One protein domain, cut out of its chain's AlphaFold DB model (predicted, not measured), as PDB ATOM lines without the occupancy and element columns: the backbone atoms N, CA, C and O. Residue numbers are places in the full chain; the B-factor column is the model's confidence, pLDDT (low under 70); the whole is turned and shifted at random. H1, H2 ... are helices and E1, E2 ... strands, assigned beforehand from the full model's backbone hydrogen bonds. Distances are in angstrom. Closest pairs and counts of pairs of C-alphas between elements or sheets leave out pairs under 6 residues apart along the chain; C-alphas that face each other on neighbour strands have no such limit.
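This is residues 19 to 206 of the 207 residues of an uncharacterized protein of Devosia riboflavina (UniProt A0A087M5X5). A strongly twisted sheet of seven strands makes a wall through the model, with H1 over one face beside E7, E8 and E9, and H2 along E9 over the opposite face; a small sheet of E1, E2, E3 and E11 covers part of that same face. The two sheets make a sandwich, only partly face to face, their strands crossed at 48 degrees. The printed part has 188 residues with two named helices and eleven named strands, in the order E1 E2 E3 E4 E5 E6 H1 E7 E8 E9 E10 H2 E11. The large sheet runs E4 E5 E6 E10 E9 E8 E7 and the small one E1 E2 E3 E11, both antiparallel. The class is mixed, helices and strands; the whole is compact, with a radius of gyration of the C-alphas of 16.0 A and spans of 42 by 38 by 31 A.

E1, residues 19 to 21, E2, 24 to 29, and E3, 32 to 36, form a meander of two hairpins, each strand the antiparallel neighbour of the one before; within hydrogen-bond range are N 19 and O 26, 2.9 A, and N 27 and O 34, 2.9 A. E4, 52 to 59, E5, 62 to 69, and E6, 79 to 87, form another, with N 55 and O 66 at 2.8 A and N 65 and O 83 at 2.8 A. H1 is residues 94 to 108. E7, 114 to 118, E8, 131 to 135, E9, 148 to 159, and E10, 162 to 173, form a third, of three hairpins, with N 117 and O 132 at 3.0 A, N 133 and O 152 at 2.9 A and N 153 and O 168 at 2.9 A. E10 is also the antiparallel neighbour of E6, N 82 and O 167 at 2.8 A. H2 is residues 187 to 200, and E11, 202 to 205, is the antiparallel neighbour of E3, N 33 and O 204 at 2.9 A. H1 touches E9, the closest C-alphas being those of Leu 94 and Phe 156, 6.8 A. H2 lies over E9 on the opposite face, at a height over the sheet of 8.8 A, and runs along the strands, at 16 degrees to E9 on the local plane; this gives three layers, helices on both faces of a sheet. The closest C-alphas of H2 and E9 are those of Leu 197 and Ser 155, 6.0 A. In the sandwich, two sheets face to face, the facing parts are 9.4 A centre to centre; the closest C-alphas of E9 and E11 are those of Ser 159 and Ser 204, 5.7 A. In H1 and H2 every O i to N i+4 pair is within hydrogen-bond range.

E1 begins at C-alpha 19, (216.044, 181.870, 327.141). From first to last C-alpha, E6 measures 26.9 A, H1 21.6 A, E9 35.7 A, E10 35.9 A and H2 19.8 A. E11 ends at C-alpha 205, (219.257, 167.562, 334.672).

The C-alphas farthest apart, of Ser 22 and Asp 140, are 43.4 A apart. The links E3 to E4, E7 to E8, E8 to E9 and E10 to H2 are long. The printed part has no cut, and residues 89 to 91 are under 70 in pLDDT.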
ATOM      1  N   VAL A  19     217.375 181.428 327.570       95.94
ATOM      2  CA  VAL A  19     216.044 181.870 327.141       95.94
ATOM      3  C   VAL A  19     215.273 182.470 328.314       95.94
ATOM      4  O   VAL A  19     215.693 182.366 329.466       95.94
ATOM      5  N   GLU A  20     214.161 183.139 328.021       94.31
ATOM      6  CA  GLU A  20     213.236 183.641 329.035       94.31
ATOM      7  C   GLU A  20     211.919 182.867 328.955       94.31
ATOM      8  O   GLU A  20     211.265 182.852 327.912       94.31
ATOM      9  N   GLU A  21     211.526 182.242 330.062       92.88
ATOM     10  CA  GLU A  21     210.305 181.449 330.175       92.88
ATOM     11  C   GLU A  21     209.564 181.809 331.460       92.88
ATOM     12  O   GLU A  21     210.128 181.799 332.552       92.88
ATOM     13  N   SER A  22     208.274 182.134 331.340       88.19
ATOM     14  CA  SER A  22     207.407 182.460 332.487       88.19
ATOM     15  C   SER A  22     207.992 183.523 333.437       88.19
ATOM     16  O   SER A  22     207.827 183.435 334.652       88.19
ATOM     17  N   GLY A  23     208.692 184.523 332.888       89.44
ATOM     18  CA  GLY A  23     209.315 185.611 333.654       89.44
ATOM     19  C   GLY A  23     210.632 185.244 334.352       89.44
ATOM     20  O   GLY A  23     211.131 186.029 335.156       89.44
ATOM     21  N   LYS A  24     211.200 184.073 334.050       94.44
ATOM     22  CA  LYS A  24     212.492 183.595 334.554       94.44
ATOM     23  C   LYS A  24     213.467 183.374 333.410       94.44
ATOM     24  O   LYS A  24     213.061 183.214 332.264       94.44
ATOM     25  N   LEU A  25     214.755 183.356 333.727       97.06
ATOM     26  CA  LEU A  25     215.791 182.972 332.780       97.06
ATOM     27  C   LEU A  25     216.065 181.473 332.914       97.06
ATOM     28  O   LEU A  25     216.171 180.961 334.027       97.06
ATOM     29  N   VAL A  26     216.193 180.782 331.787       97.62
ATOM     30  CA  VAL A  26     216.513 179.353 331.723       97.62
ATOM     31  C   VAL A  26     217.827 179.201 330.974       97.62
ATOM     32  O   VAL A  26     217.926 179.616 329.818       97.62
ATOM     33  N   LEU A  27     218.842 178.665 331.649       97.50
ATOM     34  CA  LEU A  27     220.158 178.383 331.083       97.50
ATOM     35  C   LEU A  27     220.335 176.873 330.920       97.50
ATOM     36  O   LEU A  27     220.393 176.162 331.923       97.50
ATOM     37  N   ASP A  28     220.519 176.410 329.686       96.56
ATOM     38  CA  ASP A  28     220.846 175.012 329.399       96.56
ATOM     39  C   ASP A  28     222.352 174.858 329.172       96.56
ATOM     40  O   ASP A  28     222.908 175.354 328.195       96.56
ATOM     41  N   ALA A  29     223.059 174.169 330.064       95.12
ATOM     42  CA  ALA A  29     224.492 173.942 329.910       95.12
ATOM     43  C   ALA A  29     224.942 172.661 330.608       95.12
ATOM     44  O   ALA A  29     224.489 172.356 331.702       95.12
ATOM     45  N   LEU A  30     225.906 171.954 330.007       93.06
ATOM     46  CA  LEU A  30     226.555 170.774 330.600       93.06
ATOM     47  C   LEU A  30     225.609 169.626 330.993       93.06
ATOM     48  O   LEU A  30     225.924 168.881 331.919       93.06
ATOM     49  N   ASP A  31     224.517 169.445 330.246       93.06
ATOM     50  CA  ASP A  31     223.430 168.493 330.543       93.06
ATOM     51  C   ASP A  31     222.599 168.875 331.782       93.06
ATOM     52  O   ASP A  31     221.907 168.040 332.371       93.06
ATOM     53  N   HIS A  32     222.644 170.152 332.163       95.88
ATOM     54  CA  HIS A  32     221.811 170.756 333.195       95.88
ATOM     55  C   HIS A  32     220.920 171.847 332.620       95.88
ATOM     56  O   HIS A  32     221.305 172.551 331.688       95.88
ATOM     57  N   GLN A  33     219.771 172.025 333.260       97.00
ATOM     58  CA  GLN A  33     218.927 173.197 333.122       97.00
ATOM     59  C   GLN A  33     218.953 173.973 334.442       97.00
ATOM     60  O   GLN A  33     218.709 173.416 335.516       97.00
ATOM     61  N   LEU A  34     219.272 175.262 334.365       97.88
ATOM     62  CA  LEU A  34     219.307 176.170 335.505       97.88
ATOM     63  C   LEU A  34     218.248 177.256 335.336       97.88
ATOM     64  O   LEU A  34     218.355 178.124 334.470       97.88
ATOM     65  N   LEU A  35     217.246 177.214 336.209       97.94
ATOM     66  CA  LEU A  35     216.215 178.235 336.326       97.94
ATOM     67  C   LEU A  35     216.711 179.363 337.237       97.94
ATOM     68  O   LEU A  35     217.141 179.112 338.364       97.94
ATOM     69  N   LEU A  36     216.619 180.603 336.768       98.00
ATOM     70  CA  LEU A  36     217.110 181.800 337.445       98.00
ATOM     71  C   LEU A  36     216.008 182.869 337.504       98.00
ATOM     72  O   LEU A  36     215.366 183.135 336.483       98.00
ATOM     73  N   PRO A  37     215.793 183.546 338.645       97.06
ATOM     74  CA  PRO A  37     215.031 184.789 338.641       97.06
ATOM     75  C   PRO A  37     215.774 185.856 337.821       97.06
ATOM     76  O   PRO A  37     216.989 185.788 337.608       97.06
ATOM     77  N   ARG A  38     215.054 186.884 337.370       96.50
ATOM     78  CA  ARG A  38     215.665 188.004 336.636       96.50
ATOM     79  C   ARG A  38     216.653 188.771 337.530       96.50
ATOM     80  O   ARG A  38     216.485 188.757 338.748       96.50
ATOM     81  N   PRO A  39     217.680 189.431 336.965       96.62
ATOM     82  CA  PRO A  39     218.499 190.383 337.713       96.62
ATOM     83  C   PRO A  39     217.653 191.459 338.408       96.62
ATOM     84  O   PRO A  39     216.680 191.932 337.819       96.62
ATOM     85  N   ASP A  40     218.040 191.889 339.614       95.06
ATOM     86  CA  ASP A  40     217.236 192.820 340.432       95.06
ATOM     87  C   ASP A  40     216.988 194.196 339.774       95.06
ATOM     88  O   ASP A  40     215.986 194.858 340.048       95.06
ATOM     89  N   TRP A  41     217.876 194.621 338.870       95.19
ATOM     90  CA  TRP A  41     217.793 195.898 338.167       95.19
ATOM     91  C   TRP A  41     216.797 195.857 337.004       95.19
ATOM     92  O   TRP A  41     216.436 196.900 336.450       95.19
ATOM     93  N   LEU A  42     216.348 194.663 336.608       94.31
ATOM     94  CA  LEU A  42     215.322 194.491 335.593       94.31
ATOM     95  C   LEU A  42     213.942 194.496 336.244       94.31
ATOM     96  O   LEU A  42     213.440 193.482 336.716       94.31
ATOM     97  N   THR A  43     213.310 195.662 336.205       87.06
ATOM     98  CA  THR A  43     211.921 195.855 336.626       87.06
ATOM     99  C   THR A  43     210.968 195.893 335.425       87.06
ATOM    100  O   THR A  43     211.370 196.229 334.301       87.06
ATOM    101  N   GLY A  44     209.694 195.568 335.678       86.19
ATOM    102  CA  GLY A  44     208.608 195.564 334.689       86.19
ATOM    103  C   GLY A  44     208.534 194.292 333.837       86.19
ATOM    104  O   GLY A  44     209.343 193.384 333.993       86.19
ATOM    105  N   ASP A  45     207.576 194.250 332.911       82.56
ATOM    106  CA  ASP A  45     207.228 193.036 332.150       82.56
ATOM    107  C   ASP A  45     207.969 192.901 330.808       82.56
ATOM    108  O   ASP A  45     207.799 191.918 330.091       82.56
ATOM    109  N   ASP A  46     208.801 193.883 330.452       85.75
ATOM    110  CA  ASP A  46     209.577 193.836 329.212       85.75
ATOM    111  C   ASP A  46     210.588 192.686 329.234       85.75
ATOM    112  O   ASP A  46     211.255 192.467 330.253       85.75
ATOM    113  N   ALA A  47     210.778 192.044 328.078       88.00
ATOM    114  CA  ALA A  47     211.733 190.954 327.896       88.00
ATOM    115  C   ALA A  47     213.140 191.330 328.398       88.00
ATOM    116  O   ALA A  47     213.732 192.339 327.991       88.00
ATOM    117  N   ALA A  48     213.689 190.500 329.280       90.19
ATOM    118  CA  ALA A  48     214.960 190.710 329.955       90.19
ATOM    119  C   ALA A  48     216.145 190.684 328.983       90.19
ATOM    120  O   ALA A  48     217.003 191.565 329.032       90.19
ATOM    121  N   LEU A  49     216.172 189.705 328.073       91.38
ATOM    122  CA  LEU A  49     217.327 189.442 327.204       91.38
ATOM    123  C   LEU A  49     217.634 190.592 326.233       91.38
ATOM    124  O   LEU A  49     218.788 190.807 325.873       91.38
ATOM    125  N   GLY A  50     216.631 191.391 325.855       91.31
ATOM    126  CA  GLY A  50     216.832 192.588 325.029       91.31
ATOM    127  C   GLY A  50     217.452 193.776 325.780       91.31
ATOM    128  O   GLY A  50     217.881 194.746 325.156       91.31
ATOM    129  N   ARG A  51     217.502 193.714 327.116       93.88
ATOM    130  CA  ARG A  51     217.874 194.819 328.017       93.88
ATOM    131  C   ARG A  51     219.183 194.572 328.772       93.88
ATOM    132  O   ARG A  51     219.503 195.318 329.696       93.88
ATOM    133  N   VAL A  52     219.934 193.549 328.380       96.00
ATOM    134  CA  VAL A  52     221.191 193.156 329.023       96.00
ATOM    135  C   VAL A  52     222.298 192.938 327.998       96.00
ATOM    136  O   VAL A  52     222.046 192.837 326.792       96.00
ATOM    137  N   GLU A  53     223.528 192.891 328.494       95.69
ATOM    138  CA  GLU A  53     224.661 192.275 327.807       95.69
ATOM    139  C   GLU A  53     225.007 190.963 328.511       95.69
ATOM    140  O   GLU A  53     224.894 190.863 329.732       95.69
ATOM    141  N   THR A  54     225.448 189.956 327.758       95.19
ATOM    142  CA  THR A  54     225.799 188.644 328.319       95.19
ATOM    143  C   THR A  54     227.180 188.204 327.869       95.19
ATOM    144  O   THR A  54     227.511 188.304 326.688       95.19
ATOM    145  N   THR A  55     227.956 187.642 328.788       94.88
ATOM    146  CA  THR A  55     229.159 186.869 328.476       94.88
ATOM    147  C   THR A  55     228.936 185.429 328.904       94.88
ATOM    148  O   THR A  55     228.459 185.171 330.004       94.88
ATOM    149  N   TYR A  56     229.279 184.487 328.029       95.31
ATOM    150  CA  TYR A  56     229.174 183.065 328.315       95.31
ATOM    151  C   TYR A  56     230.438 182.334 327.891       95.31
ATOM    152  O   TYR A  56     231.015 182.626 326.839       95.31
ATOM    153  N   ARG A  57     230.890 181.422 328.752       94.62
ATOM    154  CA  ARG A  57     232.085 180.596 328.554       94.62
ATOM    155  C   ARG A  57     231.787 179.199 329.083       94.62
ATOM    156  O   ARG A  57     231.306 179.079 330.205       94.62
ATOM    157  N   ALA A  58     232.082 178.164 328.306       93.25
ATOM    158  CA  ALA A  58     231.906 176.779 328.732       93.25
ATOM    159  C   ALA A  58     233.116 175.936 328.330       93.25
ATOM    160  O   ALA A  58     233.326 175.680 327.148       93.25
ATOM    161  N   GLU A  59     233.914 175.534 329.317       87.69
ATOM    162  CA  GLU A  59     235.165 174.787 329.148       87.69
ATOM    163  C   GLU A  59     235.391 173.885 330.378       87.69
ATOM    164  O   GLU A  59     234.907 174.179 331.471       87.69
ATOM    165  N   ASP A  60     236.095 172.764 330.200       85.00
ATOM    166  CA  ASP A  60     236.555 171.876 331.284       85.00
ATOM    167  C   ASP A  60     235.478 171.453 332.308       85.00
ATOM    168  O   ASP A  60     235.712 171.399 333.516       85.00
ATOM    169  N   GLY A  61     234.269 171.143 331.828       89.88
ATOM    170  CA  GLY A  61     233.160 170.695 332.683       89.88
ATOM    171  C   GLY A  61     232.526 171.811 333.517       89.88
ATOM    172  O   GLY A  61     231.826 171.522 334.491       89.88
ATOM    173  N   GLN A  62     232.762 173.072 333.145       92.69
ATOM    174  CA  GLN A  62     232.177 174.248 333.776       92.69
ATOM    175  C   GLN A  62     231.589 175.196 332.737       92.69
ATOM    176  O   GLN A  62     232.123 175.353 331.644       92.69
ATOM    177  N   ALA A  63     230.480 175.831 333.094       95.88
ATOM    178  CA  ALA A  63     229.841 176.868 332.304       95.88
ATOM    179  C   ALA A  63     229.643 178.096 333.187       95.88
ATOM    180  O   ALA A  63     229.117 177.986 334.293       95.88
ATOM    181  N   LEU A  64     230.081 179.254 332.705       96.81
ATOM    182  CA  LEU A  64     229.935 180.549 333.350       96.81
ATOM    183  C   LEU A  64     229.079 181.445 332.462       96.81
ATOM    184  O   LEU A  64     229.413 181.673 331.300       96.81
ATOM    185  N   LEU A  65     228.005 181.967 333.038       97.75
ATOM    186  CA  LEU A  65     227.180 183.033 332.498       97.75
ATOM    187  C   LEU A  65     227.369 184.280 333.359       97.75
ATOM    188  O   LEU A  65     227.230 184.219 334.578       97.75
ATOM    189  N   GLU A  66     227.615 185.410 332.713       97.56
ATOM    190  CA  GLU A  66     227.649 186.736 333.321       97.56
ATOM    191  C   GLU A  66     226.693 187.654 332.562       97.56
ATOM    192  O   GLU A  66     226.732 187.726 331.332       97.56
ATOM    193  N   ILE A  67     225.829 188.348 333.294       97.81
ATOM    194  CA  ILE A  67     224.808 189.254 332.775       97.81
ATOM    195  C   ILE A  67     225.080 190.646 333.341       97.81
ATOM    196  O   ILE A  67     225.181 190.823 334.556       97.81
ATOM    197  N   TYR A  68     225.149 191.634 332.456       97.38
ATOM    198  CA  TYR A  68     225.385 193.038 332.783       97.38
ATOM    199  C   TYR A  68     224.205 193.907 332.324       97.38
ATOM    200  O   TYR A  68     223.494 193.536 331.378       97.38
ATOM    201  N   PRO A  69     223.999 195.093 332.921       96.56
ATOM    202  CA  PRO A  69     223.129 196.115 332.350       96.56
ATOM    203  C   PRO A  69     223.482 196.429 330.889       96.56
ATOM    204  O   PRO A  69     224.637 196.321 330.471       96.56
ATOM    205  N   LYS A  70     222.487 196.845 330.093       94.50
ATOM    206  CA  LYS A  70     222.719 197.213 328.689       94.50
ATOM    207  C   LYS A  70     223.796 198.295 328.579       94.50
ATOM    208  O   LYS A  70     223.692 199.339 329.217       94.50
ATOM    209  N   GLY A  71     224.796 198.061 327.729       93.19
ATOM    210  CA  GLY A  71     225.926 198.974 327.543       93.19
ATOM    211  C   GLY A  71     227.061 198.832 328.566       93.19
ATOM    212  O   GLY A  71     228.082 199.500 328.406       93.19
ATOM    213  N   GLU A  72     226.932 197.963 329.573       94.94
ATOM    214  CA  GLU A  72     228.023 197.602 330.487       94.94
ATOM    215  C   GLU A  72     228.755 196.323 330.033       94.94
ATOM    216  O   GLU A  72     228.359 195.643 329.087       94.94
ATOM    217  N   SER A  73     229.885 196.011 330.674       89.94
ATOM    218  CA  SER A  73     230.705 194.828 330.371       89.94
ATOM    219  C   SER A  73     231.589 194.435 331.557       89.94
ATOM    220  O   SER A  73     231.716 195.195 332.516       89.94
ATOM    221  N   GLU A  74     232.289 193.302 331.441       85.94
ATOM    222  CA  GLU A  74     233.297 192.805 332.397       85.94
ATOM    223  C   GLU A  74     234.273 193.899 332.884       85.94
ATOM    224  O   GLU A  74     234.641 193.941 334.056       85.94
ATOM    225  N   ALA A  75     234.642 194.846 332.012       85.25
ATOM    226  CA  ALA A  75     235.584 195.913 332.348       85.25
ATOM    227  C   ALA A  75     234.971 197.095 333.127       85.25
ATOM    228  O   ALA A  75     235.712 197.821 333.785       85.25
ATOM    229  N   LEU A  76     233.657 197.334 333.034       86.19
ATOM    230  CA  LEU A  76     233.024 198.595 333.465       86.19
ATOM    231  C   LEU A  76     231.704 198.424 334.229       86.19
ATOM    232  O   LEU A  76     230.973 199.394 334.405       86.19
ATOM    233  N   TRP A  77     231.385 197.218 334.689       93.62
ATOM    234  CA  TRP A  77     230.104 196.958 335.338       93.62
ATOM    235  C   TRP A  77     229.910 197.688 336.678       93.62
ATOM    236  O   TRP A  77     230.854 197.898 337.447       93.62
ATOM    237  N   THR A  78     228.672 198.055 336.975       94.44
ATOM    238  CA  THR A  78     228.236 198.557 338.288       94.44
ATOM    239  C   THR A  78     227.406 197.522 339.034       94.44
ATOM    240  O   THR A  78     227.438 197.460 340.260       94.44
ATOM    241  N   THR A  79     226.743 196.635 338.297       97.00
ATOM    242  CA  THR A  79     226.159 195.408 338.830       97.00
ATOM    243  C   THR A  79     226.378 194.246 337.864       97.00
ATOM    244  O   THR A  79     226.484 194.438 336.651       97.00
ATOM    245  N   LEU A  80     226.496 193.044 338.418       97.50
ATOM    246  CA  LEU A  80     226.704 191.799 337.690       97.50
ATOM    247  C   LEU A  80     225.763 190.744 338.269       97.50
ATOM    248  O   LEU A  80     225.698 190.576 339.484       97.50
ATOM    249  N   TYR A  81     225.065 190.010 337.407       98.50
ATOM    250  CA  TYR A  81     224.317 188.814 337.784       98.50
ATOM    251  C   TYR A  81     224.930 187.617 337.073       98.50
ATOM    252  O   TYR A  81     225.039 187.612 335.848       98.50
ATOM    253  N   GLY A  82     225.369 186.627 337.837       97.88
ATOM    254  CA  GLY A  82     226.153 185.521 337.322       97.88
ATOM    255  C   GLY A  82     225.639 184.165 337.768       97.88
ATOM    256  O   GLY A  82     225.010 184.009 338.816       97.88
ATOM    257  N   ALA A  83     225.944 183.164 336.952       98.31
ATOM    258  CA  ALA A  83     225.713 181.770 337.266       98.31
ATOM    259  C   ALA A  83     226.886 180.923 336.774       98.31
ATOM    260  O   ALA A  83     227.309 181.031 335.623       98.31
ATOM    261  N   ARG A  84     227.390 180.047 337.640       97.12
ATOM    262  CA  ARG A  84     228.397 179.042 337.302       97.12
ATOM    263  C   ARG A  84     227.834 177.655 337.546       97.12
ATOM    264  O   ARG A  84     227.525 177.333 338.687       97.12
ATOM    265  N   ILE A  85     227.776 176.833 336.506       96.44
ATOM    266  CA  ILE A  85     227.423 175.411 336.575       96.44
ATOM    267  C   ILE A  85     228.714 174.602 336.478       96.44
ATOM    268  O   ILE A  85     229.594 174.920 335.681       96.44
ATOM    269  N   SER A  86     228.854 173.576 337.309       94.50
ATOM    270  CA  SER A  86     229.946 172.602 337.233       94.50
ATOM    271  C   SER A  86     229.370 171.194 337.257       94.50
ATOM    272  O   SER A  86     228.504 170.907 338.088       94.50
ATOM    273  N   ARG A  87     229.880 170.305 336.397       91.94
ATOM    274  CA  ARG A  87     229.668 168.865 336.583       91.94
ATOM    275  C   ARG A  87     230.364 168.455 337.877       91.94
ATOM    276  O   ARG A  87     231.540 168.755 338.072       91.94
ATOM    277  N   ASP A  88     229.616 167.831 338.768       80.81
ATOM    278  CA  ASP A  88     230.094 167.386 340.073       80.81
ATOM    279  C   ASP A  88     229.300 166.143 340.446       80.81
ATOM    280  O   ASP A  88     228.214 166.231 341.014       80.81
ATOM    281  N   GLU A  89     229.834 164.974 340.098       65.88
ATOM    282  CA  GLU A  89     229.232 163.668 340.392       65.88
ATOM    283  C   GLU A  89     229.360 163.281 341.886       65.88
ATOM    284  O   GLU A  89     229.361 162.098 342.228       65.88
ATOM    285  N   ASN A  90     229.387 164.278 342.784       63.19
ATOM    286  CA  ASN A  90     229.483 164.199 344.249       63.19
ATOM    287  C   ASN A  90     230.901 164.088 344.832       63.19
ATOM    288  O   ASN A  90     231.092 163.460 345.873       63.19
ATOM    289  N   GLU A  91     231.899 164.727 344.220       68.06
ATOM    290  CA  GLU A  91     233.247 164.764 344.807       68.06
ATOM    291  C   GLU A  91     233.364 165.778 345.954       68.06
ATOM    292  O   GLU A  91     234.228 165.637 346.822       68.06
ATOM    293  N   ARG A  92     232.522 166.817 345.955       82.81
ATOM    294  CA  ARG A  92     232.589 167.933 346.911       82.81
ATOM    295  C   ARG A  92     231.225 168.232 347.500       82.81
ATOM    296  O   ARG A  92     230.213 168.043 346.839       82.81
ATOM    297  N   THR A  93     231.187 168.755 348.719       90.75
ATOM    298  CA  THR A  93     229.958 169.262 349.353       90.75
ATOM    299  C   THR A  93     229.647 170.685 348.877       90.75
ATOM    300  O   THR A  93     230.539 171.393 348.405       90.75
ATOM    301  N   LEU A  94     228.407 171.175 349.033       94.12
ATOM    302  CA  LEU A  94     228.138 172.602 348.772       94.12
ATOM    303  C   LEU A  94     228.971 173.521 349.682       94.12
ATOM    304  O   LEU A  94     229.320 174.633 349.283       94.12
ATOM    305  N   ALA A  95     229.327 173.058 350.885       94.81
ATOM    306  CA  ALA A  95     230.170 173.811 351.806       94.81
ATOM    307  C   ALA A  95     231.584 174.026 351.240       94.81
ATOM    308  O   ALA A  95     232.131 175.119 351.394       94.81
ATOM    309  N   ASP A  96     232.133 173.046 350.515       93.88
ATOM    310  CA  ASP A  96     233.424 173.178 349.828       93.88
ATOM    311  C   ASP A  96     233.363 174.227 348.710       93.88
ATOM    312  O   ASP A  96     234.271 175.050 348.575       93.88
ATOM    313  N   TYR A  97     232.269 174.259 347.939       94.88
ATOM    314  CA  TYR A  97     232.046 175.296 346.923       94.88
ATOM    315  C   TYR A  97     231.920 176.687 347.544       94.88
ATOM    316  O   TYR A  97     232.534 177.637 347.053       94.88
ATOM    317  N   ARG A  98     231.176 176.814 348.650       96.94
ATOM    318  CA  ARG A  98     231.065 178.071 349.399       96.94
ATOM    319  C   ARG A  98     232.427 178.527 349.920       96.94
ATOM    320  O   ARG A  98     232.784 179.686 349.730       96.94
ATOM    321  N   ALA A  99     233.213 177.630 350.513       96.00
ATOM    322  CA  ALA A  99     234.552 177.943 351.007       96.00
ATOM    323  C   ALA A  99     235.496 178.385 349.875       96.00
ATOM    324  O   ALA A  99     236.210 179.379 350.017       96.00
ATOM    325  N   ALA A 100     235.463 177.705 348.726       94.94
ATOM    326  CA  ALA A 100     236.243 178.097 347.555       94.94
ATOM    327  C   ALA A 100     235.839 179.488 347.029       94.94
ATOM    328  O   ALA A 100     236.711 180.300 346.710       94.94
ATOM    329  N   LEU A 101     234.534 179.789 346.993       96.06
ATOM    330  CA  LEU A 101     234.019 181.107 346.616       96.06
ATOM    331  C   LEU A 101     234.497 182.196 347.585       96.06
ATOM    332  O   LEU A 101     234.934 183.257 347.139       96.06
ATOM    333  N   MET A 102     234.473 181.920 348.895       97.69
ATOM    334  CA  MET A 102     234.974 182.837 349.922       97.69
ATOM    335  C   MET A 102     236.466 183.123 349.742       97.69
ATOM    336  O   MET A 102     236.871 184.280 349.777       97.69
ATOM    337  N   VAL A 103     237.292 182.101 349.499       96.31
ATOM    338  CA  VAL A 103     238.734 182.288 349.261       96.31
ATOM    339  C   VAL A 103     238.983 183.135 348.012       96.31
ATOM    340  O   VAL A 103     239.825 184.033 348.043       96.31
ATOM    341  N   LEU A 104     238.249 182.881 346.924       93.75
ATOM    342  CA  LEU A 104     238.359 183.662 345.691       93.75
ATOM    343  C   LEU A 104     238.077 185.152 345.948       93.75
ATOM    344  O   LEU A 104     238.904 185.994 345.605       93.75
ATOM    345  N   HIS A 105     236.961 185.465 346.606       94.88
ATOM    346  CA  HIS A 105     236.538 186.845 346.865       94.88
ATOM    347  C   HIS A 105     237.403 187.542 347.919       94.88
ATOM    348  O   HIS A 105     237.790 188.698 347.742       94.88
ATOM    349  N   ALA A 106     237.792 186.835 348.984       94.94
ATOM    350  CA  ALA A 106     238.688 187.367 350.008       94.94
ATOM    351  C   ALA A 106     240.030 187.800 349.409       94.94
ATOM    352  O   ALA A 106     240.561 188.847 349.771       94.94
ATOM    353  N   ASN A 107     240.548 187.035 348.444       95.25
ATOM    354  CA  ASN A 107     241.778 187.375 347.742       95.25
ATOM    355  C   ASN A 107     241.629 188.618 346.849       95.25
ATOM    356  O   ASN A 107     242.618 189.295 346.579       95.25
ATOM    357  N   SER A 108     240.435 188.969 346.389       93.69
ATOM    358  CA  SER A 108     240.241 190.184 345.587       93.69
ATOM    359  C   SER A 108     240.260 191.466 346.434       93.69
ATOM    360  O   SER A 108     240.517 192.552 345.910       93.69
ATOM    361  N   CYS A 109     240.049 191.350 347.748       96.69
ATOM    362  CA  CYS A 109     239.825 192.473 348.653       96.69
ATOM    363  C   CYS A 109     241.014 192.791 349.572       96.69
ATOM    364  O   CYS A 109     241.874 191.946 349.831       96.69
ATOM    365  N   LYS A 110     241.047 194.009 350.122       97.44
ATOM    366  CA  LYS A 110     241.922 194.342 351.252       97.44
ATOM    367  C   LYS A 110     241.475 193.586 352.517       97.44
ATOM    368  O   LYS A 110     240.302 193.697 352.886       97.44
ATOM    369  N   PRO A 111     242.365 192.834 353.198       95.25
ATOM    370  CA  PRO A 111     241.993 192.001 354.349       95.25
ATOM    371  C   PRO A 111     241.353 192.760 355.520       95.25
ATOM    372  O   PRO A 111     240.574 192.190 356.275       95.25
ATOM    373  N   GLU A 112     241.675 194.039 355.692       95.94
ATOM    374  CA  GLU A 112     241.157 194.888 356.767       95.94
ATOM    375  C   GLU A 112     239.735 195.418 356.520       95.94
ATOM    376  O   GLU A 112     239.098 195.915 357.448       95.94
ATOM    377  N   VAL A 113     239.226 195.318 355.287       96.81
ATOM    378  CA  VAL A 113     237.894 195.806 354.886       96.81
ATOM    379  C   VAL A 113     237.116 194.747 354.103       96.81
ATOM    380  O   VAL A 113     236.386 195.061 353.165       96.81
ATOM    381  N   THR A 114     237.256 193.484 354.497       97.31
ATOM    382  CA  THR A 114     236.528 192.353 353.911       97.31
ATOM    383  C   THR A 114     235.704 191.622 354.966       97.31
ATOM    384  O   THR A 114     236.074 191.587 356.141       97.31
ATOM    385  N   GLY A 115     234.584 191.030 354.564       96.62
ATOM    386  CA  GLY A 115     233.730 190.268 355.463       96.62
ATOM    387  C   GLY A 115     232.769 189.346 354.727       96.62
ATOM    388  O   GLY A 115     232.384 189.601 353.589       96.62
ATOM    389  N   PHE A 116     232.363 188.283 355.415       97.50
ATOM    390  CA  PHE A 116     231.337 187.350 354.960       97.50
ATOM    391  C   PHE A 116     230.266 187.207 356.031       97.50
ATOM    392  O   PHE A 116     230.555 187.284 357.226       97.50
ATOM    393  N   PHE A 117     229.035 186.971 355.603       96.44
ATOM    394  CA  PHE A 117     227.897 186.742 356.483       96.44
ATOM    395  C   PHE A 117     226.942 185.737 355.842       96.44
ATOM    396  O   PHE A 117     226.946 185.547 354.630       96.44
ATOM    397  N   GLN A 118     226.140 185.057 356.655       96.00
ATOM    398  CA  GLN A 118     225.134 184.108 356.178       96.00
ATOM    399  C   GLN A 118     223.747 184.729 356.314       96.00
ATOM    400  O   GLN A 118     223.418 185.309 357.349       96.00
ATOM    401  N   LEU A 119     222.926 184.590 355.275       96.06
ATOM    402  CA  LEU A 119     221.564 185.126 355.218       96.06
ATOM    403  C   LEU A 119     220.549 184.006 355.474       96.06
ATOM    404  O   LEU A 119     219.752 183.648 354.611       96.06
ATOM    405  N   GLY A 120     220.621 183.420 356.670       94.81
ATOM    406  CA  GLY A 120     219.797 182.285 357.089       94.81
ATOM    407  C   GLY A 120     220.607 181.199 357.794       94.81
ATOM    408  O   GLY A 120     221.766 181.409 358.148       94.81
ATOM    409  N   GLN A 121     219.981 180.041 357.999       94.50
ATOM    410  CA  GLN A 121     220.631 178.842 358.536       94.50
ATOM    411  C   GLN A 121     220.851 177.815 357.425       94.50
ATOM    412  O   GLN A 121     220.018 177.685 356.529       94.50
ATOM    413  N   ASP A 122     221.967 177.093 357.502       96.38
ATOM    414  CA  ASP A 122     222.194 175.903 356.682       96.38
ATOM    415  C   ASP A 122     221.333 174.747 357.224       96.38
ATOM    416  O   ASP A 122     221.288 174.528 358.438       96.38
ATOM    417  N   ASN A 123     220.702 173.973 356.341       92.81
ATOM    418  CA  ASN A 123     219.913 172.787 356.683       92.81
ATOM    419  C   ASN A 123     220.551 171.522 356.083       92.81
ATOM    420  O   ASN A 123     219.990 170.845 355.222       92.81
ATOM    421  N   GLY A 124     221.747 171.187 356.561       88.69
ATOM    422  CA  GLY A 124     222.532 170.059 356.053       88.69
ATOM    423  C   GLY A 124     223.344 170.400 354.802       88.69
ATOM    424  O   GLY A 124     223.411 171.547 354.365       88.69
ATOM    425  N   ASP A 125     223.987 169.386 354.224       86.19
ATOM    426  CA  ASP A 125     225.087 169.587 353.265       86.19
ATOM    427  C   ASP A 125     224.641 170.033 351.862       86.19
ATOM    428  O   ASP A 125     225.458 170.513 351.071       86.19
ATOM    429  N   ASN A 126     223.348 169.885 351.558       86.75
ATOM    430  CA  ASN A 126     222.749 170.183 350.253       86.75
ATOM    431  C   ASN A 126     221.767 171.363 350.285       86.75
ATOM    432  O   ASN A 126     221.204 171.712 349.251       86.75
ATOM    433  N   ASP A 127     221.572 171.990 351.446       91.88
ATOM    434  CA  ASP A 127     220.677 173.133 351.624       91.88
ATOM    435  C   ASP A 127     221.401 174.232 352.416       91.88
ATOM    436  O   ASP A 127     221.244 174.366 353.626       91.88
ATOM    437  N   LEU A 128     222.247 175.008 351.731       96.75
ATOM    438  CA  LEU A 128     222.986 176.108 352.362       96.75
ATOM    439  C   LEU A 128     222.196 177.415 352.341       96.75
ATOM    440  O   LEU A 128     221.560 177.753 351.337       96.75
ATOM    441  N   ALA A 129     222.310 178.199 353.410       97.62
ATOM    442  CA  ALA A 129     221.887 179.590 353.398       97.62
ATOM    443  C   ALA A 129     222.716 180.395 352.381       97.62
ATOM    444  O   ALA A 129     223.910 180.109 352.199       97.62
ATOM    445  N   PRO A 130     222.127 181.427 351.747       98.25
ATOM    446  CA  PRO A 130     222.884 182.332 350.898       98.25
ATOM    447  C   PRO A 130     224.068 182.963 351.639       98.25
ATOM    448  O   PRO A 130     223.974 183.332 352.815       98.25
ATOM    449  N   LEU A 131     225.182 183.092 350.927       98.62
ATOM    450  CA  LEU A 131     226.385 183.774 351.384       98.62
ATOM    451  C   LEU A 131     226.298 185.248 350.996       98.62
ATOM    452  O   LEU A 131     226.113 185.560 349.826       98.62
ATOM    453  N   GLY A 132     226.485 186.138 351.957       98.31
ATOM    454  CA  GLY A 132     226.801 187.537 351.720       98.31
ATOM    455  C   GLY A 132     228.304 187.784 351.809       98.31
ATOM    456  O   GLY A 132     229.000 187.182 352.635       98.31
ATOM    457  N   PHE A 133     228.801 188.689 350.978       98.31
ATOM    458  CA  PHE A 133     230.182 189.154 350.962       98.31
ATOM    459  C   PHE A 133     230.216 190.676 350.865       98.31
ATOM    460  O   PHE A 133     229.440 191.277 350.123       98.31
ATOM    461  N   VAL A 134     231.130 191.295 351.606       98.06
ATOM    462  CA  VAL A 134     231.438 192.721 351.511       98.06
ATOM    463  C   VAL A 134     232.932 192.917 351.311       98.06
ATOM    464  O   VAL A 134     233.748 192.418 352.084       98.06
ATOM    465  N   CYS A 135     233.276 193.703 350.299       98.19
ATOM    466  CA  CYS A 135     234.602 194.230 350.057       98.19
ATOM    467  C   CYS A 135     234.563 195.757 350.050       98.19
ATOM    468  O   CYS A 135     234.199 196.376 349.055       98.19
ATOM    469  N   GLY A 136     234.981 196.383 351.148       98.31
ATOM    470  CA  GLY A 136     235.023 197.841 351.256       98.31
ATOM    471  C   GLY A 136     236.032 198.484 350.304       98.31
ATOM    472  O   GLY A 136     235.819 199.610 349.859       98.31
ATOM    473  N   ALA A 137     237.113 197.775 349.957       98.31
ATOM    474  CA  ALA A 137     238.063 198.202 348.934       98.31
ATOM    475  C   ALA A 137     238.829 197.026 348.311       98.31
ATOM    476  O   ALA A 137     239.378 196.189 349.033       98.31
ATOM    477  N   TYR A 138     238.944 197.003 346.980       97.50
ATOM    478  CA  TYR A 138     239.783 196.019 346.285       97.50
ATOM    479  C   TYR A 138     241.262 196.142 346.676       97.50
ATOM    480  O   TYR A 138     241.762 197.224 347.000       97.50
ATOM    481  N   ALA A 139     241.979 195.017 346.627       96.94
ATOM    482  CA  ALA A 139     243.411 194.982 346.895       96.94
ATOM    483  C   ALA A 139     244.202 195.786 345.846       96.94
ATOM    484  O   ALA A 139     243.915 195.720 344.652       96.94
ATOM    485  N   ASP A 140     245.272 196.469 346.274       95.75
ATOM    486  CA  ASP A 140     246.048 197.388 345.418       95.75
ATOM    487  C   ASP A 140     246.706 196.698 344.204       95.75
ATOM    488  O   ASP A 140     247.054 197.347 343.219       95.75
ATOM    489  N   ARG A 141     246.838 195.364 344.241       94.88
ATOM    490  CA  ARG A 141     247.309 194.552 343.107       94.88
ATOM    491  C   ARG A 141     246.353 194.546 341.907       94.88
ATOM    492  O   ARG A 141     246.751 194.092 340.839       94.88
ATOM    493  N   TYR A 142     245.124 195.037 342.073       92.62
ATOM    494  CA  TYR A 142     244.128 195.168 341.014       92.62
ATOM    495  C   TYR A 142     243.892 196.652 340.676       92.62
ATOM    496  O   TYR A 142     242.873 197.225 341.063       92.62
ATOM    497  N   PRO A 143     244.808 197.305 339.937       92.00
ATOM    498  CA  PRO A 143     244.746 198.749 339.689       92.00
ATOM    499  C   PRO A 143     243.496 199.180 338.909       92.00
ATOM    500  O   PRO A 143     243.039 200.307 339.067       92.00
ATOM    501  N   ALA A 144     242.913 198.280 338.109       90.88
ATOM    502  CA  ALA A 144     241.658 198.526 337.398       90.88
ATOM    503  C   ALA A 144     240.461 198.760 338.341       90.88
ATOM    504  O   ALA A 144     239.476 199.364 337.931       90.88
ATOM    505  N   PHE A 145     240.559 198.318 339.599       93.75
ATOM    506  CA  PHE A 145     239.510 198.454 340.612       93.75
ATOM    507  C   PHE A 145     239.901 199.410 341.747       93.75
ATOM    508  O   PHE A 145     239.288 199.411 342.816       93.75
ATOM    509  N   ALA A 146     240.929 200.236 341.533       95.25
ATOM    510  CA  ALA A 146     241.378 201.204 342.522       95.25
ATOM    511  C   ALA A 146     240.244 202.171 342.914       95.25
ATOM    512  O   ALA A 146     239.593 202.771 342.062       95.25
ATOM    513  N   GLY A 147     240.028 202.335 344.223       96.31
ATOM    514  CA  GLY A 147     238.975 203.202 344.764       96.31
ATOM    515  C   GLY A 147     237.554 202.644 344.632       96.31
ATOM    516  O   GLY A 147     236.598 203.375 344.903       96.31
ATOM    517  N   LEU A 148     237.409 201.377 344.230       97.50
ATOM    518  CA  LEU A 148     236.132 200.672 344.194       97.50
ATOM    519  C   LEU A 148     235.991 199.702 345.372       97.50
ATOM    520  O   LEU A 148     236.980 199.307 345.993       97.50
ATOM    521  N   GLY A 149     234.750 199.324 345.655       97.81
ATOM    522  CA  GLY A 149     234.358 198.253 346.566       97.81
ATOM    523  C   GLY A 149     233.135 197.513 346.018       97.81
ATOM    524  O   GLY A 149     232.498 197.978 345.071       97.81
ATOM    525  N   GLU A 150     232.807 196.376 346.618       97.94
ATOM    526  CA  GLU A 150     231.789 195.446 346.137       97.94
ATOM    527  C   GLU A 150     230.977 194.839 347.285       97.94
ATOM    528  O   GLU A 150     231.504 194.571 348.364       97.94
ATOM    529  N   VAL A 151     229.695 194.593 347.044       98.56
ATOM    530  CA  VAL A 151     228.842 193.729 347.865       98.56
ATOM    531  C   VAL A 151     228.325 192.614 346.972       98.56
ATOM    532  O   VAL A 151     227.943 192.880 345.837       98.56
ATOM    533  N   MET A 152     228.273 191.388 347.484       98.56
ATOM    534  CA  MET A 152     227.791 190.227 346.744       98.56
ATOM    535  C   MET A 152     226.846 189.384 347.596       98.56
ATOM    536  O   MET A 152     227.019 189.265 348.812       98.56
ATOM    537  N   VAL A 153     225.858 188.777 346.940       98.56
ATOM    538  CA  VAL A 153     225.094 187.647 347.478       98.56
ATOM    539  C   VAL A 153     225.217 186.451 346.554       98.56
ATOM    540  O   VAL A 153     225.110 186.601 345.340       98.56
ATOM    541  N   ALA A 154     225.399 185.262 347.122       98.69
ATOM    542  CA  ALA A 154     225.474 184.010 346.387       98.69
ATOM    543  C   ALA A 154     224.552 182.946 346.984       98.69
ATOM    544  O   ALA A 154     224.450 182.794 348.201       98.69
ATOM    545  N   SER A 155     223.918 182.176 346.111       98.38
ATOM    546  CA  SER A 155     223.113 180.996 346.407       98.38
ATOM    547  C   SER A 155     223.737 179.772 345.736       98.38
ATOM    548  O   SER A 155     224.423 179.883 344.717       98.38
ATOM    549  N   PHE A 156     223.506 178.601 346.321       97.44
ATOM    550  CA  PHE A 156     224.131 177.343 345.928       97.44
ATOM    551  C   PHE A 156     223.036 176.311 345.684       97.44
ATOM    552  O   PHE A 156     222.165 176.133 346.534       97.44
ATOM    553  N   GLN A 157     223.090 175.636 344.541       95.75
ATOM    554  CA  GLN A 157     222.142 174.589 344.169       95.75
ATOM    555  C   GLN A 157     222.886 173.318 343.790       95.75
ATOM    556  O   GLN A 157     223.952 173.380 343.176       95.75
ATOM    557  N   ARG A 158     222.313 172.167 344.136       92.94
ATOM    558  CA  ARG A 158     222.821 170.847 343.754       92.94
ATOM    559  C   ARG A 158     221.744 170.082 342.992       92.94
ATOM    560  O   ARG A 158     220.573 170.131 343.346       92.94
ATOM    561  N   SER A 159     222.188 169.345 341.985       91.50
ATOM    562  CA  SER A 159     221.471 168.243 341.347       91.50
ATOM    563  C   SER A 159     222.282 166.955 341.529       91.50
ATOM    564  O   SER A 159     223.418 167.002 342.000       91.50
ATOM    565  N   ASP A 160     221.747 165.814 341.105       87.31
ATOM    566  CA  ASP A 160     222.441 164.524 341.228       87.31
ATOM    567  C   ASP A 160     223.785 164.463 340.472       87.31
ATOM    568  O   ASP A 160     224.629 163.622 340.783       87.31
ATOM    569  N   THR A 161     223.990 165.335 339.478       89.56
ATOM    570  CA  THR A 161     225.153 165.312 338.569       89.56
ATOM    571  C   THR A 161     225.932 166.630 338.517       89.56
ATOM    572  O   THR A 161     226.851 166.781 337.705       89.56
ATOM    573  N   GLY A 162     225.570 167.625 339.330       93.06
ATOM    574  CA  GLY A 162     226.220 168.929 339.257       93.06
ATOM    575  C   GLY A 162     225.801 169.934 340.313       93.06
ATOM    576  O   GLY A 162     224.825 169.753 341.041       93.06
ATOM    577  N   VAL A 163     226.554 171.029 340.351       95.44
ATOM    578  CA  VAL A 163     226.374 172.149 341.278       95.44
ATOM    579  C   VAL A 163     226.285 173.451 340.495       95.44
ATOM    580  O   VAL A 163     227.014 173.651 339.522       95.44
ATOM    581  N   ALA A 164     225.427 174.358 340.956       96.94
ATOM    582  CA  ALA A 164     225.356 175.725 340.474       96.94
ATOM    583  C   ALA A 164     225.634 176.721 341.606       96.94
ATOM    584  O   ALA A 164     225.096 176.597 342.709       96.94
ATOM    585  N   ILE A 165     226.455 177.729 341.313       97.94
ATOM    586  CA  ILE A 165     226.648 178.921 342.143       97.94
ATOM    587  C   ILE A 165     226.021 180.089 341.395       97.94
ATOM    588  O   ILE A 165     226.403 180.370 340.261       97.94
ATOM    589  N   ILE A 166     225.066 180.757 342.026       98.50
ATOM    590  CA  ILE A 166     224.320 181.869 341.445       98.50
ATOM    591  C   ILE A 166     224.597 183.075 342.309       98.50
ATOM    592  O   ILE A 166     224.409 182.996 343.518       98.50
ATOM    593  N   TYR A 167     225.038 184.172 341.718       98.50
ATOM    594  CA  TYR A 167     225.483 185.321 342.485       98.50
ATOM    595  C   TYR A 167     225.056 186.630 341.846       98.50
ATOM    596  O   TYR A 167     224.875 186.725 340.634       98.50
ATOM    597  N   GLN A 168     224.886 187.640 342.687       98.62
ATOM    598  CA  GLN A 168     224.703 189.009 342.255       98.62
ATOM    599  C   GLN A 168     225.655 189.928 343.006       98.62
ATOM    600  O   GLN A 168     225.748 189.850 344.229       98.62
ATOM    601  N   GLU A 169     226.321 190.799 342.258       98.38
ATOM    602  CA  GLU A 169     227.313 191.745 342.751       98.38
ATOM    603  C   GLU A 169     226.862 193.181 342.469       98.38
ATOM    604  O   GLU A 169     226.295 193.493 341.414       98.38
ATOM    605  N   TRP A 170     227.154 194.072 343.411       98.38
ATOM    606  CA  TRP A 170     226.983 195.515 343.286       98.38
ATOM    607  C   TRP A 170     228.308 196.187 343.604       98.38
ATOM    608  O   TRP A 170     228.860 196.025 344.693       98.38
ATOM    609  N   ARG A 171     228.808 196.973 342.657       97.50
ATOM    610  CA  ARG A 171     230.092 197.657 342.744       97.50
ATOM    611  C   ARG A 171     229.895 199.160 342.756       97.50
ATOM    612  O   ARG A 171     229.099 199.721 342.009       97.50
ATOM    613  N   GLY A 172     230.678 199.832 343.586       97.19
ATOM    614  CA  GLY A 172     230.690 201.285 343.665       97.19
ATOM    615  C   GLY A 172     232.006 201.803 344.210       97.19
ATOM    616  O   GLY A 172     233.017 201.106 344.183       97.19
ATOM    617  N   LYS A 173     232.001 203.046 344.697       98.19
ATOM    618  CA  LYS A 173     233.163 203.627 345.384       98.19
ATOM    619  C   LYS A 173     233.496 202.819 346.637       98.19
ATOM    620  O   LYS A 173     232.600 202.229 347.233       98.19
ATOM    621  N   SER A 174     234.759 202.841 347.051       98.19
ATOM    622  CA  SER A 174     235.171 202.238 348.318       98.19
ATOM    623  C   SER A 174     234.339 202.761 349.492       98.19
ATOM    624  O   SER A 174     233.975 203.940 349.536       98.19
ATOM    625  N   PHE A 175     234.062 201.879 350.446       98.56
ATOM    626  CA  PHE A 175     233.127 202.105 351.543       98.56
ATOM    627  C   PHE A 175     233.584 201.405 352.830       98.56
ATOM    628  O   PHE A 175     234.581 200.682 352.840       98.56
ATOM    629  N   SER A 176     232.863 201.625 353.932       97.62
ATOM    630  CA  SER A 176     233.129 200.961 355.210       97.62
ATOM    631  C   SER A 176     232.240 199.720 355.351       97.62
ATOM    632  O   SER A 176     231.018 199.860 355.441       97.62
ATOM    633  N   PRO A 177     232.798 198.495 355.421       95.56
ATOM    634  CA  PRO A 177     231.992 197.280 355.560       95.56
ATOM    635  C   PRO A 177     231.101 197.281 356.805       95.56
ATOM    636  O   PRO A 177     229.994 196.759 356.767       95.56
ATOM    637  N   GLY A 178     231.559 197.907 357.896       95.12
ATOM    638  CA  GLY A 178     230.804 198.013 359.148       95.12
ATOM    639  C   GLY A 178     229.716 199.092 359.155       95.12
ATOM    640  O   GLY A 178     228.974 199.175 360.130       95.12
ATOM    641  N   ASP A 179     229.616 199.916 358.106       96.38
ATOM    642  CA  ASP A 179     228.573 200.935 357.949       96.38
ATOM    643  C   ASP A 179     227.715 200.635 356.707       96.38
ATOM    644  O   ASP A 179     228.077 201.040 355.595       96.38
ATOM    645  N   PRO A 180     226.563 199.959 356.874       94.12
ATOM    646  CA  PRO A 180     225.708 199.574 355.757       94.12
ATOM    647  C   PRO A 180     225.134 200.737 354.945       94.12
ATOM    648  O   PRO A 180     224.699 200.531 353.817       94.12
ATOM    649  N   GLN A 181     225.125 201.963 355.480       97.00
ATOM    650  CA  GLN A 181     224.680 203.140 354.726       97.00
ATOM    651  C   GLN A 181     225.726 203.615 353.710       97.00
ATOM    652  O   GLN A 181     225.397 204.368 352.796       97.00
ATOM    653  N   SER A 182     226.980 203.180 353.862       97.50
ATOM    654  CA  SER A 182     228.065 203.503 352.933       97.50
ATOM    655  C   SER A 182     228.164 202.534 351.749       97.50
ATOM    656  O   SER A 182     228.902 202.806 350.804       97.50
ATOM    657  N   TRP A 183     227.442 201.410 351.793       98.19
ATOM    658  CA  TRP A 183     227.506 200.357 350.781       98.19
ATOM    659  C   TRP A 183     226.958 200.838 349.424       98.19
ATOM    660  O   TRP A 183     226.086 201.707 349.379       98.19
ATOM    661  N   PRO A 184     227.405 200.249 348.295       97.88
ATOM    662  CA  PRO A 184     226.900 200.585 346.961       97.88
ATOM    663  C   PRO A 184     225.449 200.135 346.719       97.88
ATOM    664  O   PRO A 184     224.867 200.461 345.688       97.88
ATOM    665  N   VAL A 185     224.870 199.384 347.655       98.06
ATOM    666  CA  VAL A 185     223.522 198.819 347.596       98.06
ATOM    667  C   VAL A 185     222.901 198.834 348.994       98.06
ATOM    668  O   VAL A 185     223.594 198.643 349.993       98.06
ATOM    669  N   ALA A 186     221.589 199.055 349.079       97.88
ATOM    670  CA  ALA A 186     220.871 199.023 350.351       97.88
ATOM    671  C   ALA A 186     220.763 197.589 350.898       97.88
ATOM    672  O   ALA A 186     220.466 196.656 350.152       97.88
ATOM    673  N   THR A 187     220.895 197.408 352.214       97.12
ATOM    674  CA  THR A 187     220.806 196.078 352.851       97.12
ATOM    675  C   THR A 187     219.485 195.365 352.583       97.12
ATOM    676  O   THR A 187     219.479 194.160 352.373       97.12
ATOM    677  N   GLY A 188     218.373 196.102 352.500       97.62
ATOM    678  CA  GLY A 188     217.076 195.517 352.152       97.62
ATOM    679  C   GLY A 188     217.042 194.892 350.751       97.62
ATOM    680  O   GLY A 188     216.344 193.904 350.549       97.62
ATOM    681  N   VAL A 189     217.823 195.418 349.799       97.75
ATOM    682  CA  VAL A 189     217.970 194.830 348.453       97.75
ATOM    683  C   VAL A 189     218.812 193.556 348.524       97.75
ATOM    684  O   VAL A 189     218.416 192.535 347.969       97.75
ATOM    685  N   VAL A 190     219.915 193.584 349.277       98.06
ATOM    686  CA  VAL A 190     220.787 192.418 349.523       98.06
ATOM    687  C   VAL A 190     219.991 191.260 350.140       98.06
ATOM    688  O   VAL A 190     220.030 190.137 349.638       98.06
ATOM    689  N   GLU A 191     219.224 191.530 351.198       98.06
ATOM    690  CA  GLU A 191     218.395 190.535 351.888       98.06
ATOM    691  C   GLU A 191     217.269 189.994 350.996       98.06
ATOM    692  O   GLU A 191     217.056 188.779 350.934       98.06
ATOM    693  N   ALA A 192     216.563 190.877 350.281       97.94
ATOM    694  CA  ALA A 192     215.502 190.477 349.362       97.94
ATOM    695  C   ALA A 192     216.046 189.588 348.239       97.94
ATOM    696  O   ALA A 192     215.478 188.528 347.968       97.94
ATOM    697  N   ARG A 193     217.184 189.969 347.647       98.12
ATOM    698  CA  ARG A 193     217.808 189.206 346.568       98.12
ATOM    699  C   ARG A 193     218.308 187.851 347.049       98.12
ATOM    700  O   ARG A 193     218.078 186.849 346.382       98.12
ATOM    701  N   ALA A 194     218.924 187.778 348.225       98.31
ATOM    702  CA  ALA A 194     219.325 186.500 348.809       98.31
ATOM    703  C   ALA A 194     218.128 185.561 349.030       98.31
ATOM    704  O   ALA A 194     218.205 184.376 348.701       98.31
ATOM    705  N   LYS A 195     217.005 186.088 349.535       98.06
ATOM    706  CA  LYS A 195     215.771 185.315 349.721       98.06
ATOM    707  C   LYS A 195     215.205 184.805 348.394       98.06
ATOM    708  O   LYS A 195     214.818 183.644 348.308       98.06
ATOM    709  N   GLU A 196     215.169 185.654 347.373       98.06
ATOM    710  CA  GLU A 196     214.703 185.299 346.030       98.06
ATOM    711  C   GLU A 196     215.593 184.221 345.398       98.06
ATOM    712  O   GLU A 196     215.099 183.172 344.989       98.06
ATOM    713  N   LEU A 197     216.918 184.405 345.417       98.00
ATOM    714  CA  LEU A 197     217.867 183.412 344.905       98.00
ATOM    715  C   LEU A 197     217.782 182.075 345.649       98.00
ATOM    716  O   LEU A 197     218.066 181.025 345.071       98.00
ATOM    717  N   LYS A 198     217.416 182.093 346.934       97.12
ATOM    718  CA  LYS A 198     217.201 180.868 347.703       97.12
ATOM    719  C   LYS A 198     215.914 180.149 347.307       97.12
ATOM    720  O   LYS A 198     215.901 178.923 347.263       97.12
ATOM    721  N   ALA A 199     214.845 180.902 347.068       96.75
ATOM    722  CA  ALA A 199     213.512 180.358 346.839       96.75
ATOM    723  C   ALA A 199     213.255 179.958 345.381       96.75
ATOM    724  O   ALA A 199     212.476 179.041 345.130       96.75
ATOM    725  N   GLU A 200     213.858 180.662 344.423       96.81
ATOM    726  CA  GLU A 200     213.417 180.613 343.027       96.81
ATOM    727  C   GLU A 200     214.379 179.939 342.058       96.81
ATOM    728  O   GLU A 200     213.949 179.575 340.958       96.81
ATOM    729  N   VAL A 201     215.647 179.798 342.444       97.25
ATOM    730  CA  VAL A 201     216.656 179.122 341.630       97.25
ATOM    731  C   VAL A 201     216.493 177.615 341.768       97.25
ATOM    732  O   VAL A 201     216.391 177.102 342.881       97.25
ATOM    733  N   ALA A 202     216.547 176.902 340.646       96.50
ATOM    734  CA  ALA A 202     216.545 175.445 340.624       96.50
ATOM    735  C   ALA A 202     217.535 174.922 339.582       96.50
ATOM    736  O   ALA A 202     217.589 175.438 338.468       96.50
ATOM    737  N   LEU A 203     218.300 173.894 339.950       96.38
ATOM    738  CA  LEU A 203     219.180 173.158 339.046       96.38
ATOM    739  C   LEU A 203     218.612 171.753 338.846       96.38
ATOM    740  O   LEU A 203     218.456 171.007 339.812       96.38
ATOM    741  N   SER A 204     218.352 171.379 337.601       94.81
ATOM    742  CA  SER A 204     217.926 170.033 337.226       94.81
ATOM    743  C   SER A 204     218.803 169.482 336.111       94.81
ATOM    744  O   SER A 204     219.553 170.207 335.457       94.81
ATOM    745  N   LYS A 205     218.723 168.172 335.889       91.56
ATOM    746  CA  LYS A 205     219.257 167.562 334.672       91.56
ATOM    747  C   LYS A 205     218.418 168.036 333.476       91.56
ATOM    748  O   LYS A 205     217.203 168.155 333.618       91.56
ATOM    749  N   ALA A 206     219.060 168.327 332.349       85.38
ATOM    750  CA  ALA A 206     218.364 168.574 331.088       85.38
ATOM    751  C   ALA A 206     217.816 167.249 330.517       85.38
ATOM    752  O   ALA A 206     218.426 166.194 330.725       85.38
TER     753      ALA A 206